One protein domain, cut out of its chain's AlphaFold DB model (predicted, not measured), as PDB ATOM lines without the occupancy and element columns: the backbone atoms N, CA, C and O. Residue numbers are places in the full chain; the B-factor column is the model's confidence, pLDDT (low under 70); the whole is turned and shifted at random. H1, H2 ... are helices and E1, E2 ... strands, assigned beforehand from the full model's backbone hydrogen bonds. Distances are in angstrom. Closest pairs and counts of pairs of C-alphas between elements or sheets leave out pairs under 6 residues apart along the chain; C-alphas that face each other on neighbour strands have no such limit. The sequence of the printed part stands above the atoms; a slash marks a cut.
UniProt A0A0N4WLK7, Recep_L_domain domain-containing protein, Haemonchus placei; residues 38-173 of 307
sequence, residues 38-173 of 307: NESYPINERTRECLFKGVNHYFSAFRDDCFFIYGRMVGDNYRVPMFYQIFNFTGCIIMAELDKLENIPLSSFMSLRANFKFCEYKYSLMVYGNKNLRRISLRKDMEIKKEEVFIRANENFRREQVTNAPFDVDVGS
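This is residues 38 to 173 of the 307 residues of the protein "Recep_L_domain domain-containing protein" of Haemonchus placei (UniProt A0A0N4WLK7). With little regular structure, the chain winds in stacked turns: a branched parallel sheet of six strands makes one wall, and E4 and E7 stand across from it. Of 136 printed residues 44 are in named elements, mostly strand: E1 to E8, with H1 after E1. It is compact, radius of gyration of the C-alphas 14.1 A, spans 43 by 28 by 24 A.

Find E1, residues 49 to 55, H1, residues 56 to 59, and E2, residues 68 to 74: a strand-helix-strand unit, parallel neighbours with a helix between, N 52 and O 70 2.9 A apart. E3, residues 88 to 96, bends by 81 degrees at residue 91, with E2 on one side and E5, residues 111 to 113, and E6, residues 125 to 128, on the other.

Find C-alpha 49 at (43.484, 22.139, -36.442); E8, residues 149 to 152, ends at C-alpha 152, (21.685, 6.934, -52.183).

The printed part has no cut; residues 60 to 64, 79 to 82 and 84 have pLDDT under 70.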
ATOM      1  N   ASN A  38      40.485  18.699 -28.696       92.12
ATOM      2  CA  ASN A  38      39.452  17.990 -27.941       92.12
ATOM      3  C   ASN A  38      38.349  18.967 -27.492       92.12
ATOM      4  O   ASN A  38      38.359  20.134 -27.867       92.12
ATOM      5  N   GLU A  39      37.364  18.495 -26.728       89.19
ATOM      6  CA  GLU A  39      36.214  19.325 -26.333       89.19
ATOM      7  C   GLU A  39      36.600  20.492 -25.412       89.19
ATOM      8  O   GLU A  39      35.976  21.548 -25.479       89.19
ATOM      9  N   SER A  40      37.654  20.340 -24.606       92.50
ATOM     10  CA  SER A  40      38.197  21.416 -23.768       92.50
ATOM     11  C   SER A  40      39.101  22.376 -24.549       92.50
ATOM     12  O   SER A  40      39.187  23.551 -24.206       92.50
ATOM     13  N   TYR A  41      39.751  21.888 -25.609       91.19
ATOM     14  CA  TYR A  41      40.664  22.642 -26.473       91.19
ATOM     15  C   TYR A  41      40.274  22.445 -27.947       91.19
ATOM     16  O   TYR A  41      40.905  21.660 -28.661       91.19
ATOM     17  N   PRO A  42      39.199  23.111 -28.412       90.19
ATOM     18  CA  PRO A  42      38.599  22.826 -29.712       90.19
ATOM     19  C   PRO A  42      39.368  23.427 -30.896       90.19
ATOM     20  O   PRO A  42      38.974  23.195 -32.038       90.19
ATOM     21  N   ILE A  43      40.420  24.212 -30.651       91.19
ATOM     22  CA  ILE A  43      41.236  24.855 -31.685       91.19
ATOM     23  C   ILE A  43      42.706  24.759 -31.292       91.19
ATOM     24  O   ILE A  43      43.070  25.084 -30.162       91.19
ATOM     25  N   ASN A  44      43.547  24.389 -32.251       91.44
ATOM     26  CA  ASN A  44      44.983  24.600 -32.205       91.44
ATOM     27  C   ASN A  44      45.366  25.615 -33.290       91.44
ATOM     28  O   ASN A  44      45.489  25.280 -34.468       91.44
ATOM     29  N   GLU A  45      45.546  26.875 -32.891       88.19
ATOM     30  CA  GLU A  45      45.816  27.985 -33.815       88.19
ATOM     31  C   GLU A  45      47.147  27.832 -34.561       88.19
ATOM     32  O   GLU A  45      47.266  28.265 -35.706       88.19
ATOM     33  N   ARG A  46      48.146  27.179 -33.943       89.56
ATOM     34  CA  ARG A  46      49.474  26.988 -34.548       89.56
ATOM     35  C   ARG A  46      49.426  26.038 -35.736       89.56
ATOM     36  O   ARG A  46      50.127  26.259 -36.717       89.56
ATOM     37  N   THR A  47      48.626  24.981 -35.632       89.75
ATOM     38  CA  THR A  47      48.506  23.945 -36.665       89.75
ATOM     39  C   THR A  47      47.249  24.090 -37.516       89.75
ATOM     40  O   THR A  47      47.083  23.338 -38.472       89.75
ATOM     41  N   ARG A  48      46.386  25.077 -37.217       91.44
ATOM     42  CA  ARG A  48      45.106  25.313 -37.912       91.44
ATOM     43  C   ARG A  48      44.180  24.084 -37.832       91.44
ATOM     44  O   ARG A  48      43.427  23.789 -38.764       91.44
ATOM     45  N   GLU A  49      44.266  23.348 -36.722       93.56
ATOM     46  CA  GLU A  49      43.484  22.139 -36.442       93.56
ATOM     47  C   GLU A  49      42.298  22.450 -35.536       93.56
ATOM     48  O   GLU A  49      42.440  23.172 -34.548       93.56
ATOM     49  N   CYS A  50      41.127  21.897 -35.852       93.62
ATOM     50  CA  CYS A  50      39.888  22.245 -35.165       93.62
ATOM     51  C   CYS A  50      38.999  21.027 -34.913       93.62
ATOM     52  O   CYS A  50      38.818  20.170 -35.778       93.62
ATOM     53  N   LEU A  51      38.399  20.980 -33.723       93.69
ATOM     54  CA  LEU A  51      37.303  20.073 -33.406       93.69
ATOM     55  C   LEU A  51      35.987  20.750 -33.796       93.69
ATOM     56  O   LEU A  51      35.697  21.859 -33.342       93.69
ATOM     57  N   PHE A  52      35.166  20.073 -34.597       92.69
ATOM     58  CA  PHE A  52      33.858  20.587 -34.992       92.69
ATOM     59  C   PHE A  52      32.767  19.520 -34.900       92.69
ATOM     60  O   PHE A  52      32.840  18.469 -35.526       92.69
ATOM     61  N   LYS A  53      31.708  19.801 -34.143       93.31
ATOM     62  CA  LYS A  53      30.507  18.963 -34.087       93.31
ATOM     63  C   LYS A  53      29.300  19.873 -34.238       93.31
ATOM     64  O   LYS A  53      28.974  20.609 -33.311       93.31
ATOM     65  N   GLY A  54      28.656  19.859 -35.399       91.50
ATOM     66  CA  GLY A  54      27.524  20.748 -35.626       91.50
ATOM     67  C   GLY A  54      27.122  20.898 -37.081       91.50
ATOM     68  O   GLY A  54      27.459  20.080 -37.936       91.50
ATOM     69  N   VAL A  55      26.364  21.961 -37.331       89.50
ATOM     70  CA  VAL A  55      25.789  22.268 -38.639       89.50
ATOM     71  C   VAL A  55      26.742  23.152 -39.444       89.50
ATOM     72  O   VAL A  55      27.299  24.108 -38.906       89.50
ATOM     73  N   ASN A  56      26.948  22.834 -40.720       85.75
ATOM     74  CA  ASN A  56      27.906  23.469 -41.632       85.75
ATOM     75  C   ASN A  56      27.850  25.007 -41.656       85.75
ATOM     76  O   ASN A  56      28.903  25.630 -41.747       85.75
ATOM     77  N   HIS A  57      26.680  25.644 -41.567       83.88
ATOM     78  CA  HIS A  57      26.589  27.112 -41.606       83.88
ATOM     79  C   HIS A  57      27.193  27.795 -40.372       83.88
ATOM     80  O   HIS A  57      27.607  28.949 -40.453       83.88
ATOM     81  N   TYR A  58      27.294  27.094 -39.239       81.00
ATOM     82  CA  TYR A  58      27.985  27.599 -38.050       81.00
ATOM     83  C   TYR A  58      29.502  27.458 -38.133       81.00
ATOM     84  O   TYR A  58      30.212  28.075 -37.342       81.00
ATOM     85  N   PHE A  59      30.012  26.662 -39.072       78.06
ATOM     86  CA  PHE A  59      31.448  26.485 -39.236       78.06
ATOM     87  C   PHE A  59      32.115  27.804 -39.661       78.06
ATOM     88  O   PHE A  59      33.010  28.297 -38.979       78.06
ATOM     89  N   SER A  60      31.592  28.448 -40.705       63.91
ATOM     90  CA  SER A  60      32.110  29.719 -41.239       63.91
ATOM     91  C   SER A  60      31.938  30.923 -40.313       63.91
ATOM     92  O   SER A  60      32.527  31.965 -40.538       63.91
ATOM     93  N   ALA A  61      31.093  30.833 -39.286       55.41
ATOM     94  CA  ALA A  61      30.904  31.954 -38.368       55.41
ATOM     95  C   ALA A  61      32.052  32.082 -37.345       55.41
ATOM     96  O   ALA A  61      32.171  33.120 -36.700       55.41
ATOM     97  N   PHE A  62      32.880  31.039 -37.168       57.62
ATOM     98  CA  PHE A  62      33.821  30.958 -36.040       57.62
ATOM     99  C   PHE A  62      35.162  30.262 -36.338       57.62
ATOM    100  O   PHE A  62      35.953  30.069 -35.406       57.62
ATOM    101  N   ARG A  63      35.399  29.783 -37.569       66.00
ATOM    102  CA  ARG A  63      36.472  28.812 -37.872       66.00
ATOM    103  C   ARG A  63      37.124  28.995 -39.259       66.00
ATOM    104  O   ARG A  63      37.624  28.020 -39.812       66.00
ATOM    105  N   ASP A  64      37.178  30.220 -39.789       66.69
ATOM    106  CA  ASP A  64      37.776  30.541 -41.113       66.69
ATOM    107  C   ASP A  64      39.265  30.155 -41.248       66.69
ATOM    108  O   ASP A  64      39.822  30.060 -42.338       66.69
ATOM    109  N   ASP A  65      39.903  29.878 -40.119       77.50
ATOM    110  CA  ASP A  65      41.310  29.533 -39.993       77.50
ATOM    111  C   ASP A  65      41.547  28.026 -39.771       77.50
ATOM    112  O   ASP A  65      42.607  27.616 -39.304       77.50
ATOM    113  N   CYS A  66      40.561  27.175 -40.055       88.12
ATOM    114  CA  CYS A  66      40.659  25.739 -39.810       88.12
ATOM    115  C   CYS A  66      40.832  24.950 -41.111       88.12
ATOM    116  O   CYS A  66      39.896  24.820 -41.901       88.12
ATOM    117  N   PHE A  67      42.010  24.355 -41.302       91.44
ATOM    118  CA  PHE A  67      42.328  23.553 -42.494       91.44
ATOM    119  C   PHE A  67      42.192  22.047 -42.251       91.44
ATOM    120  O   PHE A  67      41.950  21.278 -43.186       91.44
ATOM    121  N   PHE A  68      42.324  21.625 -40.994       93.75
ATOM    122  CA  PHE A  68      42.295  20.230 -40.570       93.75
ATOM    123  C   PHE A  68      41.192  20.048 -39.531       93.75
ATOM    124  O   PHE A  68      41.266  20.579 -38.420       93.75
ATOM    125  N   ILE A  69      40.146  19.316 -39.897       94.19
ATOM    126  CA  ILE A  69      38.945  19.170 -39.080       94.19
ATOM    127  C   ILE A  69      38.859  17.762 -38.521       94.19
ATOM    128  O   ILE A  69      38.979  16.780 -39.249       94.19
ATOM    129  N   TYR A  70      38.578  17.676 -37.231       95.88
ATOM    130  CA  TYR A  70      38.200  16.450 -36.550       95.88
ATOM    131  C   TYR A  70      36.749  16.609 -36.119       95.88
ATOM    132  O   TYR A  70      36.430  17.589 -35.442       95.88
ATOM    133  N   GLY A  71      35.834  15.728 -36.528       95.56
ATOM    134  CA  GLY A  71      34.442  16.011 -36.198       95.56
ATOM    135  C   GLY A  71      33.308  15.346 -36.954       95.56
ATOM    136  O   GLY A  71      33.463  14.398 -37.715       95.56
ATOM    137  N   ARG A  72      32.128  15.923 -36.737       95.56
ATOM    138  CA  ARG A  72      30.874  15.589 -37.410       95.56
ATOM    139  C   ARG A  72      30.262  16.874 -37.941       95.56
ATOM    140  O   ARG A  72      29.880  17.747 -37.161       95.56
ATOM    141  N   MET A  73      30.162  16.977 -39.259       93.75
ATOM    142  CA  MET A  73      29.520  18.102 -39.929       93.75
ATOM    143  C   MET A  73      28.208  17.646 -40.556       93.75
ATOM    144  O   MET A  73      28.182  16.720 -41.362       93.75
ATOM    145  N   VAL A  74      27.119  18.313 -40.194       93.69
ATOM    146  CA  VAL A  74      25.788  18.076 -40.755       93.69
ATOM    147  C   VAL A  74      25.438  19.245 -41.664       93.69
ATOM    148  O   VAL A  74      25.619  20.396 -41.283       93.69
ATOM    149  N   GLY A  75      24.978  18.959 -42.872       90.31
ATOM    150  CA  GLY A  75      24.499  19.964 -43.804       90.31
ATOM    151  C   GLY A  75      23.158  20.556 -43.393       90.31
ATOM    152  O   GLY A  75      22.352  19.909 -42.723       90.31
ATOM    153  N   ASP A  76      22.888  21.758 -43.876       86.31
ATOM    154  CA  ASP A  76      21.614  22.439 -43.753       86.31
ATOM    155  C   ASP A  76      21.140  23.018 -45.088       86.31
ATOM    156  O   ASP A  76      21.804  22.958 -46.121       86.31
ATOM    157  N   ASN A  77      19.934  23.581 -45.077       82.06
ATOM    158  CA  ASN A  77      19.327  24.197 -46.253       82.06
ATOM    159  C   ASN A  77      19.876  25.612 -46.549       82.06
ATOM    160  O   ASN A  77      19.233  26.367 -47.287       82.06
ATOM    161  N   TYR A  78      21.028  26.008 -45.995       74.56
ATOM    162  CA  TYR A  78      21.696  27.239 -46.413       74.56
ATOM    163  C   TYR A  78      22.444  27.028 -47.733       74.56
ATOM    164  O   TYR A  78      23.029  25.983 -48.001       74.56
ATOM    165  N   ARG A  79      22.376  28.040 -48.609       60.47
ATOM    166  CA  ARG A  79      22.674  27.924 -50.051       60.47
ATOM    167  C   ARG A  79      24.104  27.506 -50.410       60.47
ATOM    168  O   ARG A  79      24.331  27.187 -51.573       60.47
ATOM    169  N   VAL A  80      25.060  27.514 -49.480       56.62
ATOM    170  CA  VAL A  80      26.445  27.136 -49.786       56.62
ATOM    171  C   VAL A  80      27.083  26.429 -48.589       56.62
ATOM    172  O   VAL A  80      27.378  27.080 -47.588       56.62
ATOM    173  N   PRO A  81      27.368  25.120 -48.684       59.22
ATOM    174  CA  PRO A  81      28.337  24.486 -47.805       59.22
ATOM    175  C   PRO A  81      29.710  25.115 -48.072       59.22
ATOM    176  O   PRO A  81      30.290  24.931 -49.146       59.22
ATOM    177  N   MET A  82      30.218  25.916 -47.135       63.53
ATOM    178  CA  MET A  82      31.549  26.514 -47.256       63.53
ATOM    179  C   MET A  82      32.615  25.480 -46.894       63.53
ATOM    180  O   MET A  82      33.035  25.353 -45.751       63.53
ATOM    181  N   PHE A  83      33.034  24.727 -47.907       72.81
ATOM    182  CA  PHE A  83      34.103  23.728 -47.835       72.81
ATOM    183  C   PHE A  83      35.466  24.253 -48.305       72.81
ATOM    184  O   PHE A  83      36.469  23.549 -48.205       72.81
ATOM    185  N   TYR A  84      35.519  25.480 -48.828       68.62
ATOM    186  CA  TYR A  84      36.630  25.977 -49.648       68.62
ATOM    187  C   TYR A  84      37.998  26.034 -48.951       68.62
ATOM    188  O   TYR A  84      39.010  26.039 -49.642       68.62
ATOM    189  N   GLN A  85      38.043  26.038 -47.617       79.62
ATOM    190  CA  GLN A  85      39.287  26.123 -46.838       79.62
ATOM    191  C   GLN A  85      39.670  24.812 -46.141       79.62
ATOM    192  O   GLN A  85      40.761  24.707 -45.590       79.62
ATOM    193  N   ILE A  86      38.802  23.798 -46.165       89.38
ATOM    194  CA  ILE A  86      39.084  22.527 -45.499       89.38
ATOM    195  C   ILE A  86      39.935  21.659 -46.427       89.38
ATOM    196  O   ILE A  86      39.520  21.337 -47.541       89.38
ATOM    197  N   PHE A  87      41.112  21.253 -45.945       92.75
ATOM    198  CA  PHE A  87      41.989  20.311 -46.638       92.75
ATOM    199  C   PHE A  87      41.779  18.889 -46.140       92.75
ATOM    200  O   PHE A  87      41.641  17.976 -46.948       92.75
ATOM    201  N   ASN A  88      41.721  18.684 -44.828       95.25
ATOM    202  CA  ASN A  88      41.593  17.354 -44.249       95.25
ATOM    203  C   ASN A  88      40.413  17.296 -43.296       95.25
ATOM    204  O   ASN A  88      40.227  18.190 -42.473       95.25
ATOM    205  N   PHE A  89      39.650  16.212 -43.376       96.00
ATOM    206  CA  PHE A  89      38.529  15.977 -42.481       96.00
ATOM    207  C   PHE A  89      38.556  14.539 -41.962       96.00
ATOM    208  O   PHE A  89      38.458  13.577 -42.722       96.00
ATOM    209  N   THR A  90      38.677  14.395 -40.647       97.25
ATOM    210  CA  THR A  90      38.663  13.116 -39.936       97.25
ATOM    211  C   THR A  90      37.376  13.007 -39.121       97.25
ATOM    212  O   THR A  90      37.178  13.731 -38.147       97.25
ATOM    213  N   GLY A  91      36.489  12.099 -39.514       97.19
ATOM    214  CA  GLY A  91      35.145  11.944 -38.962       97.19
ATOM    215  C   GLY A  91      34.122  11.792 -40.083       97.19
ATOM    216  O   GLY A  91      34.347  10.977 -40.971       97.19
ATOM    217  N   CYS A  92      33.012  12.537 -40.063       97.12
ATOM    218  CA  CYS A  92      32.010  12.445 -41.130       97.12
ATOM    219  C   CYS A  92      31.358  13.772 -41.544       97.12
ATOM    220  O   CYS A  92      31.177  14.691 -40.737       97.12
ATOM    221  N   ILE A  93      30.937  13.816 -42.809       96.50
ATOM    222  CA  ILE A  93      30.089  14.853 -43.401       96.50
ATOM    223  C   ILE A  93      28.760  14.215 -43.818       96.50
ATOM    224  O   ILE A  93      28.744  13.254 -44.588       96.50
ATOM    225  N   ILE A  94      27.643  14.761 -43.335       96.50
ATOM    226  CA  ILE A  94      26.293  14.231 -43.557       96.50
ATOM    227  C   ILE A  94      25.438  15.285 -44.260       96.50
ATOM    228  O   ILE A  94      25.137  16.326 -43.689       96.50
ATOM    229  N   MET A  95      25.008  15.000 -45.485       95.88
ATOM    230  CA  MET A  95      24.130  15.832 -46.309       95.88
ATOM    231  C   MET A  95      22.835  15.064 -46.564       95.88
ATOM    232  O   MET A  95      22.732  14.292 -47.521       95.88
ATOM    233  N   ALA A  96      21.868  15.219 -45.664       95.81
ATOM    234  CA  ALA A  96      20.675  14.385 -45.614       95.81
ATOM    235  C   ALA A  96      19.391  15.212 -45.732       95.81
ATOM    236  O   ALA A  96      19.165  16.110 -44.928       95.81
ATOM    237  N   GLU A  97      18.530  14.863 -46.691       95.06
ATOM    238  CA  GLU A  97      17.192  15.453 -46.866       95.06
ATOM    239  C   GLU A  97      17.181  16.993 -46.975       95.06
ATOM    240  O   GLU A  97      16.312  17.673 -46.424       95.06
ATOM    241  N   LEU A  98      18.151  17.554 -47.703       93.44
ATOM    242  CA  LEU A  98      18.298  18.994 -47.908       93.44
ATOM    243  C   LEU A  98      17.654  19.418 -49.231       93.44
ATOM    244  O   LEU A  98      18.247  19.325 -50.308       93.44
ATOM    245  N   ASP A  99      16.422  19.917 -49.152       90.69
ATOM    246  CA  ASP A  99      15.641  20.352 -50.313       90.69
ATOM    247  C   ASP A  99      16.290  21.503 -51.098       90.69
ATOM    248  O   ASP A  99      15.999  21.669 -52.278       90.69
ATOM    249  N   LYS A 100      17.161  22.317 -50.490       91.25
ATOM    250  CA  LYS A 100      17.830  23.439 -51.180       91.25
ATOM    251  C   LYS A 100      19.242  23.111 -51.667       91.25
ATOM    252  O   LYS A 100      19.873  23.961 -52.294       91.25
ATOM    253  N   LEU A 101      19.754  21.916 -51.374       91.62
ATOM    254  CA  LEU A 101      21.113  21.537 -51.735       91.62
ATOM    255  C   LEU A 101      21.189  21.141 -53.213       91.62
ATOM    256  O   LEU A 101      20.617  20.137 -53.624       91.62
ATOM    257  N   GLU A 102      21.955  21.902 -53.994       92.75
ATOM    258  CA  GLU A 102      22.197  21.601 -55.411       92.75
ATOM    259  C   GLU A 102      23.613  21.086 -55.691       92.75
ATOM    260  O   GLU A 102      23.825  20.323 -56.633       92.75
ATOM    261  N   ASN A 103      24.598  21.499 -54.892       92.25
ATOM    262  CA  ASN A 103      26.008  21.212 -55.135       92.25
ATOM    263  C   ASN A 103      26.734  20.899 -53.825       92.25
ATOM    264  O   ASN A 103      26.580  21.632 -52.851       92.25
ATOM    265  N   ILE A 104      27.593  19.877 -53.838       92.62
ATOM    266  CA  ILE A 104      28.539  19.584 -52.750       92.62
ATOM    267  C   ILE A 104      29.972  19.779 -53.286       92.62
ATOM    268  O   ILE A 104      30.465  18.919 -54.025       92.62
ATOM    269  N   PRO A 105      30.637  20.911 -52.977       91.75
ATOM    270  CA  PRO A 105      31.981  21.209 -53.471       91.75
ATOM    271  C   PRO A 105      33.074  20.671 -52.528       91.75
ATOM    272  O   PRO A 105      33.547  21.388 -51.657       91.75
ATOM    273  N   LEU A 106      33.510  19.423 -52.715       93.06
ATOM    274  CA  LEU A 106      34.607  18.796 -51.950       93.06
ATOM    275  C   LEU A 106      35.963  18.867 -52.674       93.06
ATOM    276  O   LEU A 106      36.903  18.167 -52.314       93.06
ATOM    277  N   SER A 107      36.096  19.700 -53.706       92.06
ATOM    278  CA  SER A 107      37.314  19.782 -54.523       92.06
ATOM    279  C   SER A 107      38.525  20.377 -53.792       92.06
ATOM    280  O   SER A 107      39.647  20.236 -54.269       92.06
ATOM    281  N   SER A 108      38.319  21.053 -52.659       90.25
ATOM    282  CA  SER A 108      39.392  21.541 -51.778       90.25
ATOM    283  C   SER A 108      39.988  20.439 -50.897       90.25
ATOM    284  O   SER A 108      41.128  20.570 -50.453       90.25
ATOM    285  N   PHE A 109      39.259  19.343 -50.671       94.31
ATOM    286  CA  PHE A 109      39.657  18.315 -49.718       94.31
ATOM    287  C   PHE A 109      40.785  17.462 -50.296       94.31
ATOM    288  O   PHE A 109      40.644  16.837 -51.345       94.31
ATOM    289  N   MET A 110      41.900  17.408 -49.577       96.06
ATOM    290  CA  MET A 110      42.981  16.449 -49.773       96.06
ATOM    291  C   MET A 110      42.628  15.084 -49.190       96.06
ATOM    292  O   MET A 110      42.915  14.077 -49.826       96.06
ATOM    293  N   SER A 111      41.983  15.029 -48.021       97.38
ATOM    294  CA  SER A 111      41.562  13.759 -47.419       97.38
ATOM    295  C   SER A 111      40.234  13.852 -46.672       97.38
ATOM    296  O   SER A 111      39.901  14.874 -46.063       97.38
ATOM    297  N   LEU A 112      39.479  12.754 -46.704       97.56
ATOM    298  CA  LEU A 112      38.272  12.551 -45.907       97.56
ATOM    299  C   LEU A 112      38.265  11.113 -45.393       97.56
ATOM    300  O   LEU A 112      38.170  10.169 -46.179       97.56
ATOM    301  N   ARG A 113      38.394  10.954 -44.075       97.56
ATOM    302  CA  ARG A 113      38.591   9.651 -43.426       97.56
ATOM    303  C   ARG A 113      37.581   9.441 -42.312       97.56
ATOM    304  O   ARG A 113      37.420  10.314 -41.461       97.56
ATOM    305  N   ALA A 114      36.939   8.278 -42.289       96.69
ATOM    306  CA  ALA A 114      35.987   7.925 -41.246       96.69
ATOM    307  C   ALA A 114      36.705   7.772 -39.900       96.69
ATOM    308  O   ALA A 114      37.832   7.275 -39.825       96.69
ATOM    309  N   ASN A 115      36.057   8.196 -38.815       95.81
ATOM    310  CA  ASN A 115      36.609   8.042 -37.474       95.81
ATOM    311  C   ASN A 115      35.508   7.965 -36.412       95.81
ATOM    312  O   ASN A 115      34.886   8.978 -36.085       95.81
ATOM    313  N   PHE A 116      35.338   6.776 -35.823       92.12
ATOM    314  CA  PHE A 116      34.295   6.486 -34.831       92.12
ATOM    315  C   PHE A 116      34.377   7.321 -33.545       92.12
ATOM    316  O   PHE A 116      33.376   7.461 -32.846       92.12
ATOM    317  N   LYS A 117      35.541   7.910 -33.226       91.94
ATOM    318  CA  LYS A 117      35.689   8.820 -32.077       91.94
ATOM    319  C   LYS A 117      35.011  10.169 -32.325       91.94
ATOM    320  O   LYS A 117      34.542  10.806 -31.384       91.94
ATOM    321  N   PHE A 118      34.986  10.616 -33.579       94.62
ATOM    322  CA  PHE A 118      34.461  11.928 -33.959       94.62
ATOM    323  C   PHE A 118      33.080  11.870 -34.599       94.62
ATOM    324  O   PHE A 118      32.334  12.844 -34.499       94.62
ATOM    325  N   CYS A 119      32.741  10.742 -35.218       94.69
ATOM    326  CA  CYS A 119      31.436  10.483 -35.790       94.69
ATOM    327  C   CYS A 119      31.065   9.014 -35.620       94.69
ATOM    328  O   CYS A 119      31.811   8.130 -36.012       94.69
ATOM    329  N   GLU A 120      29.884   8.759 -35.080       93.31
ATOM    330  CA  GLU A 120      29.333   7.437 -34.795       93.31
ATOM    331  C   GLU A 120      29.105   6.557 -36.039       93.31
ATOM    332  O   GLU A 120      28.909   5.344 -35.917       93.31
ATOM    333  N   TYR A 121      29.144   7.154 -37.231       95.88
ATOM    334  CA  TYR A 121      28.931   6.471 -38.497       95.88
ATOM    335  C   TYR A 121      30.222   5.871 -39.067       95.88
ATOM    336  O   TYR A 121      31.297   6.464 -39.014       95.88
ATOM    337  N   LYS A 122      30.089   4.711 -39.719       95.75
ATOM    338  CA  LYS A 122      31.168   4.036 -40.461       95.75
ATOM    339  C   LYS A 122      31.606   4.777 -41.730       95.75
ATOM    340  O   LYS A 122      32.596   4.397 -42.343       95.75
ATOM    341  N   TYR A 123      30.840   5.782 -42.145       97.81
ATOM    342  CA  TYR A 123      31.054   6.548 -43.365       97.81
ATOM    343  C   TYR A 123      31.695   7.895 -43.052       97.81
ATOM    344  O   TYR A 123      31.332   8.556 -42.080       97.81
ATOM    345  N   SER A 124      32.595   8.328 -43.925       97.69
ATOM    346  CA  SER A 124      33.185   9.662 -43.903       97.69
ATOM    347  C   SER A 124      32.369  10.665 -44.723       97.69
ATOM    348  O   SER A 124      32.328  11.850 -44.389       97.69
ATOM    349  N   LEU A 125      31.632  10.190 -45.734       98.06
ATOM    350  CA  LEU A 125      30.684  10.986 -46.512       98.06
ATOM    351  C   LEU A 125      29.336  10.271 -46.628       98.06
ATOM    352  O   LEU A 125      29.259   9.164 -47.156       98.06
ATOM    353  N   MET A 126      28.262  10.935 -46.204       98.06
ATOM    354  CA  MET A 126      26.888  10.450 -46.334       98.06
ATOM    355  C   MET A 126      26.038  11.483 -47.067       98.06
ATOM    356  O   MET A 126      25.876  12.600 -46.584       98.06
ATOM    357  N   VAL A 127      25.469  11.120 -48.217       97.94
ATOM    358  CA  VAL A 127      24.626  12.009 -49.030       97.94
ATOM    359  C   VAL A 127      23.358  11.284 -49.462       97.94
ATOM    360  O   VAL A 127      23.392  10.415 -50.334       97.94
ATOM    361  N   TYR A 128      22.212  11.645 -48.895       98.19
ATOM    362  CA  TYR A 128      20.956  10.991 -49.253       98.19
ATOM    363  C   TYR A 128      19.730  11.885 -49.122       98.19
ATOM    364  O   TYR A 128      19.718  12.846 -48.364       98.19
ATOM    365  N   GLY A 129      18.669  11.567 -49.862       97.25
ATOM    366  CA  GLY A 129      17.393  12.276 -49.753       97.25
ATOM    367  C   GLY A 129      17.377  13.693 -50.328       97.25
ATOM    368  O   GLY A 129      16.396  14.402 -50.132       97.25
ATOM    369  N   ASN A 130      18.426  14.137 -51.024       96.31
ATOM    370  CA  ASN A 130      18.534  15.505 -51.531       96.31
ATOM    371  C   ASN A 130      17.909  15.594 -52.928       96.31
ATOM    372  O   ASN A 130      18.540  15.272 -53.937       96.31
ATOM    373  N   LYS A 131      16.647  16.027 -52.995       94.25
ATOM    374  CA  LYS A 131      15.850  16.044 -54.235       94.25
ATOM    375  C   LYS A 131      16.455  16.901 -55.355       94.25
ATOM    376  O   LYS A 131      16.346  16.546 -56.532       94.25
ATOM    377  N   ASN A 132      17.064  18.024 -54.982       94.50
ATOM    378  CA  ASN A 132      17.583  19.027 -55.911       94.50
ATOM    379  C   ASN A 132      19.095  18.919 -56.140       94.50
ATOM    380  O   ASN A 132      19.654  19.769 -56.831       94.50
ATOM    381  N   LEU A 133      19.753  17.881 -55.614       95.25
ATOM    382  CA  LEU A 133      21.185  17.682 -55.797       95.25
ATOM    383  C   LEU A 133      21.506  17.430 -57.273       95.25
ATOM    384  O   LEU A 133      20.943  16.537 -57.905       95.25
ATOM    385  N   ARG A 134      22.438  18.214 -57.812       95.44
ATOM    386  CA  ARG A 134      22.854  18.171 -59.220       95.44
ATOM    387  C   ARG A 134      24.305  17.787 -59.405       95.44
ATOM    388  O   ARG A 134      24.645  17.339 -60.494       95.44
ATOM    389  N   ARG A 135      25.157  18.001 -58.397       95.88
ATOM    390  CA  ARG A 135      26.591  17.728 -58.510       95.88
ATOM    391  C   ARG A 135      27.258  17.467 -57.163       95.88
ATOM    392  O   ARG A 135      27.030  18.195 -56.199       95.88
ATOM    393  N   ILE A 136      28.158  16.492 -57.146       96.00
ATOM    394  CA  ILE A 136      29.169  16.321 -56.099       96.00
ATOM    395  C   ILE A 136      30.525  16.417 -56.790       96.00
ATOM    396  O   ILE A 136      30.815  15.626 -57.684       96.00
ATOM    397  N   SER A 137      31.335  17.398 -56.405       95.06
ATOM    398  CA  SER A 137      32.657  17.608 -56.998       95.06
ATOM    399  C   SER A 137      33.727  17.173 -56.015       95.06
ATOM    400  O   SER A 137      33.918  17.846 -55.005       95.06
ATOM    401  N   LEU A 138      34.416  16.069 -56.301       95.88
ATOM    402  CA  LEU A 138      35.562  15.620 -55.514       95.88
ATOM    403  C   LEU A 138      36.863  16.184 -56.097       95.88
ATOM    404  O   LEU A 138      36.888  16.803 -57.167       95.88
ATOM    405  N   ARG A 139      37.960  15.966 -55.380       94.62
ATOM    406  CA  ARG A 139      39.315  16.147 -55.891       94.62
ATOM    407  C   ARG A 139      39.838  14.811 -56.444       94.62
ATOM    408  O   ARG A 139      39.605  13.763 -55.853       94.62
ATOM    409  N   LYS A 140      40.537  14.849 -57.585       94.12
ATOM    410  CA  LYS A 140      40.972  13.646 -58.329       94.12
ATOM    411  C   LYS A 140      41.941  12.762 -57.536       94.12
ATOM    412  O   LYS A 140      41.891  11.545 -57.649       94.12
ATOM    413  N   ASP A 141      42.816  13.391 -56.767       95.25
ATOM    414  CA  ASP A 141      43.834  12.799 -55.895       95.25
ATOM    415  C   ASP A 141      43.410  12.806 -54.416       95.25
ATOM    416  O   ASP A 141      44.251  12.710 -53.529       95.25
ATOM    417  N   MET A 142      42.108  12.943 -54.137       96.94
ATOM    418  CA  MET A 142      41.590  12.921 -52.772       96.94
ATOM    419  C   MET A 142      41.810  11.553 -52.120       96.94
ATOM    420  O   MET A 142      41.406  10.521 -52.659       96.94
ATOM    421  N   GLU A 143      42.368  11.543 -50.915       97.75
ATOM    422  CA  GLU A 143      42.468  10.347 -50.087       97.75
ATOM    423  C   GLU A 143      41.128  10.066 -49.400       97.75
ATOM    424  O   GLU A 143      40.798  10.634 -48.355       97.75
ATOM    425  N   ILE A 144      40.344   9.181 -50.007       97.38
ATOM    426  CA  ILE A 144      39.061   8.714 -49.488       97.38
ATOM    427  C   ILE A 144      38.838   7.265 -49.923       97.38
ATOM    428  O   ILE A 144      39.182   6.880 -51.040       97.38
ATOM    429  N   LYS A 145      38.275   6.445 -49.033       97.12
ATOM    430  CA  LYS A 145      37.994   5.034 -49.316       97.12
ATOM    431  C   LYS A 145      36.579   4.854 -49.853       97.12
ATOM    432  O   LYS A 145      35.643   5.483 -49.361       97.12
ATOM    433  N   LYS A 146      36.410   3.957 -50.827       96.81
ATOM    434  CA  LYS A 146      35.108   3.685 -51.459       96.81
ATOM    435  C   LYS A 146      34.065   3.231 -50.435       96.81
ATOM    436  O   LYS A 146      32.925   3.673 -50.482       96.81
ATOM    437  N   GLU A 147      34.463   2.377 -49.501       95.94
ATOM    438  CA  GLU A 147      33.620   1.831 -48.437       95.94
ATOM    439  C   GLU A 147      33.194   2.862 -47.378       95.94
ATOM    440  O   GLU A 147      32.258   2.606 -46.622       95.94
ATOM    441  N   GLU A 148      33.834   4.035 -47.342       96.81
ATOM    442  CA  GLU A 148      33.496   5.137 -46.432       96.81
ATOM    443  C   GLU A 148      32.553   6.171 -47.082       96.81
ATOM    444  O   GLU A 148      32.167   7.144 -46.431       96.81
ATOM    445  N   VAL A 149      32.140   5.961 -48.339       98.12
ATOM    446  CA  VAL A 149      31.215   6.843 -49.062       98.12
ATOM    447  C   VAL A 149      29.853   6.187 -49.237       98.12
ATOM    448  O   VAL A 149      29.727   5.105 -49.805       98.12
ATOM    449  N   PHE A 150      28.811   6.894 -48.814       98.38
ATOM    450  CA  PHE A 150      27.425   6.474 -48.957       98.38
ATOM    451  C   PHE A 150      26.608   7.544 -49.681       98.38
ATOM    452  O   PHE A 150      26.357   8.619 -49.136       98.38
ATOM    453  N   ILE A 151      26.169   7.252 -50.908       98.44
ATOM    454  CA  ILE A 151      25.333   8.151 -51.714       98.44
ATOM    455  C   ILE A 151      24.134   7.359 -52.232       98.44
ATOM    456  O   ILE A 151      24.316   6.454 -53.034       98.44
ATOM    457  N   ARG A 152      22.912   7.657 -51.772       98.06
ATOM    458  CA  ARG A 152      21.685   6.934 -52.183       98.06
ATOM    459  C   ARG A 152      20.439   7.804 -52.075       98.06
ATOM    460  O   ARG A 152      20.457   8.822 -51.397       98.06
ATOM    461  N   ALA A 153      19.334   7.383 -52.690       97.75
ATOM    462  CA  ALA A 153      18.018   8.016 -52.531       97.75
ATOM    463  C   ALA A 153      17.998   9.532 -52.835       97.75
ATOM    464  O   ALA A 153      17.313  10.301 -52.168       97.75
ATOM    465  N   ASN A 154      18.762   9.981 -53.834       97.44
ATOM    466  CA  ASN A 154      18.720  11.352 -54.349       97.44
ATOM    467  C   ASN A 154      17.993  11.310 -55.714       97.44
ATOM    468  O   ASN A 154      18.585  10.894 -56.706       97.44
ATOM    469  N   GLU A 155      16.697  11.667 -55.762       90.88
ATOM    470  CA  GLU A 155      15.752  11.331 -56.861       90.88
ATOM    471  C   GLU A 155      16.293  11.559 -58.285       90.88
ATOM    472  O   GLU A 155      16.179  10.687 -59.153       90.88
ATOM    473  N   ASN A 156      16.925  12.711 -58.516       90.44
ATOM    474  CA  ASN A 156      17.400  13.143 -59.834       90.44
ATOM    475  C   ASN A 156      18.926  13.074 -59.981       90.44
ATOM    476  O   ASN A 156      19.481  13.629 -60.927       90.44
ATOM    477  N   PHE A 157      19.600  12.421 -59.035       96.00
ATOM    478  CA  PHE A 157      21.050  12.317 -59.011       96.00
ATOM    479  C   PHE A 157      21.508  10.959 -59.549       96.00
ATOM    480  O   PHE A 157      20.920   9.918 -59.249       96.00
ATOM    481  N   ARG A 158      22.544  10.976 -60.373       95.56
ATOM    482  CA  ARG A 158      23.089   9.860 -61.142       95.56
ATOM    483  C   ARG A 158      24.612   9.902 -61.088       95.56
ATOM    484  O   ARG A 158      25.217  10.853 -60.589       95.56
ATOM    485  N   ARG A 159      25.244   8.837 -61.579       95.56
ATOM    486  CA  ARG A 159      26.686   8.621 -61.444       95.56
ATOM    487  C   ARG A 159      27.510   9.728 -62.099       95.56
ATOM    488  O   ARG A 159      28.529  10.135 -61.542       95.56
ATOM    489  N   GLU A 160      27.049  10.223 -63.241       95.56
ATOM    490  CA  GLU A 160      27.707  11.222 -64.090       95.56
ATOM    491  C   GLU A 160      27.807  12.590 -63.402       95.56
ATOM    492  O   GLU A 160      28.639  13.423 -63.755       95.56
ATOM    493  N   GLN A 161      26.971  12.820 -62.389       97.38
ATOM    494  CA  GLN A 161      26.946  14.047 -61.600       97.38
ATOM    495  C   GLN A 161      27.960  14.035 -60.445       97.38
ATOM    496  O   GLN A 161      28.143  15.054 -59.772       97.38
ATOM    497  N   VAL A 162      28.642  12.908 -60.216       97.31
ATOM    498  CA  VAL A 162      29.787  12.825 -59.306       97.31
ATOM    499  C   VAL A 162      31.071  12.973 -60.116       97.31
ATOM    500  O   VAL A 162      31.481  12.054 -60.826       97.31
ATOM    501  N   THR A 163      31.723  14.126 -60.004       97.00
ATOM    502  CA  THR A 163      32.904  14.459 -60.805       97.00
ATOM    503  C   THR A 163      34.194  14.233 -60.026       97.00
ATOM    504  O   THR A 163      34.237  14.396 -58.806       97.00
ATOM    505  N   ASN A 164      35.255  13.855 -60.749       96.75
ATOM    506  CA  ASN A 164      36.618  13.681 -60.230       96.75
ATOM    507  C   ASN A 164      36.756  12.704 -59.048       96.75
ATOM    508  O   ASN A 164      37.725  12.792 -58.301       96.75
ATOM    509  N   ALA A 165      35.813  11.780 -58.857       95.62
ATOM    510  CA  ALA A 165      35.965  10.751 -57.835       95.62
ATOM    511  C   ALA A 165      37.172   9.846 -58.162       95.62
ATOM    512  O   ALA A 165      37.301   9.422 -59.314       95.62
ATOM    513  N   PRO A 166      38.012   9.493 -57.172       94.56
ATOM    514  CA  PRO A 166      39.174   8.622 -57.378       94.56
ATOM    515  C   PRO A 166      38.802   7.145 -57.615       94.56
ATOM    516  O   PRO A 166      39.665   6.323 -57.909       94.56
ATOM    517  N   PHE A 167      37.522   6.788 -57.491       95.69
ATOM    518  CA  PHE A 167      37.002   5.431 -57.655       95.69
ATOM    519  C   PHE A 167      35.605   5.435 -58.282       95.69
ATOM    520  O   PHE A 167      34.970   6.484 -58.446       95.69
ATOM    521  N   ASP A 168      35.101   4.238 -58.596       94.50
ATOM    522  CA  ASP A 168      33.721   4.086 -59.030       94.50
ATOM    523  C   ASP A 168      32.723   4.192 -57.866       94.50
ATOM    524  O   ASP A 168      32.735   3.365 -56.948       94.50
ATOM    525  N   VAL A 169      31.894   5.234 -57.906       95.56
ATOM    526  CA  VAL A 169      30.967   5.644 -56.847       95.56
ATOM    527  C   VAL A 169      29.623   4.961 -57.044       95.56
ATOM    528  O   VAL A 169      28.983   5.123 -58.075       95.56
ATOM    529  N   ASP A 170      29.155   4.254 -56.025       96.75
ATOM    530  CA  ASP A 170      27.789   3.739 -56.004       96.75
ATOM    531  C   ASP A 170      26.829   4.856 -55.562       96.75
ATOM    532  O   ASP A 170      26.941   5.362 -54.445       96.75
ATOM    533  N   VAL A 171      25.915   5.259 -56.453       97.06
ATOM    534  CA  VAL A 171      24.859   6.259 -56.179       97.06
ATOM    535  C   VAL A 171      23.505   5.622 -55.831       97.06
ATOM    536  O   VAL A 171      22.504   6.319 -55.645       97.06
ATOM    537  N   GLY A 172      23.475   4.294 -55.734       96.06
ATOM    538  CA  GLY A 172      22.321   3.493 -55.372       96.06
ATOM    539  C   GLY A 172      21.356   3.162 -56.503       96.06
ATOM    540  O   GLY A 172      21.603   3.406 -57.682       96.06
ATOM    541  N   SER A 173      20.244   2.543 -56.114       95.69
ATOM    542  CA  SER A 173      19.163   2.129 -57.009       95.69
ATOM    543  C   SER A 173      18.083   3.213 -57.105       95.69
ATOM    544  O   SER A 173      17.808   3.878 -56.103       95.69
TER     545      SER A 173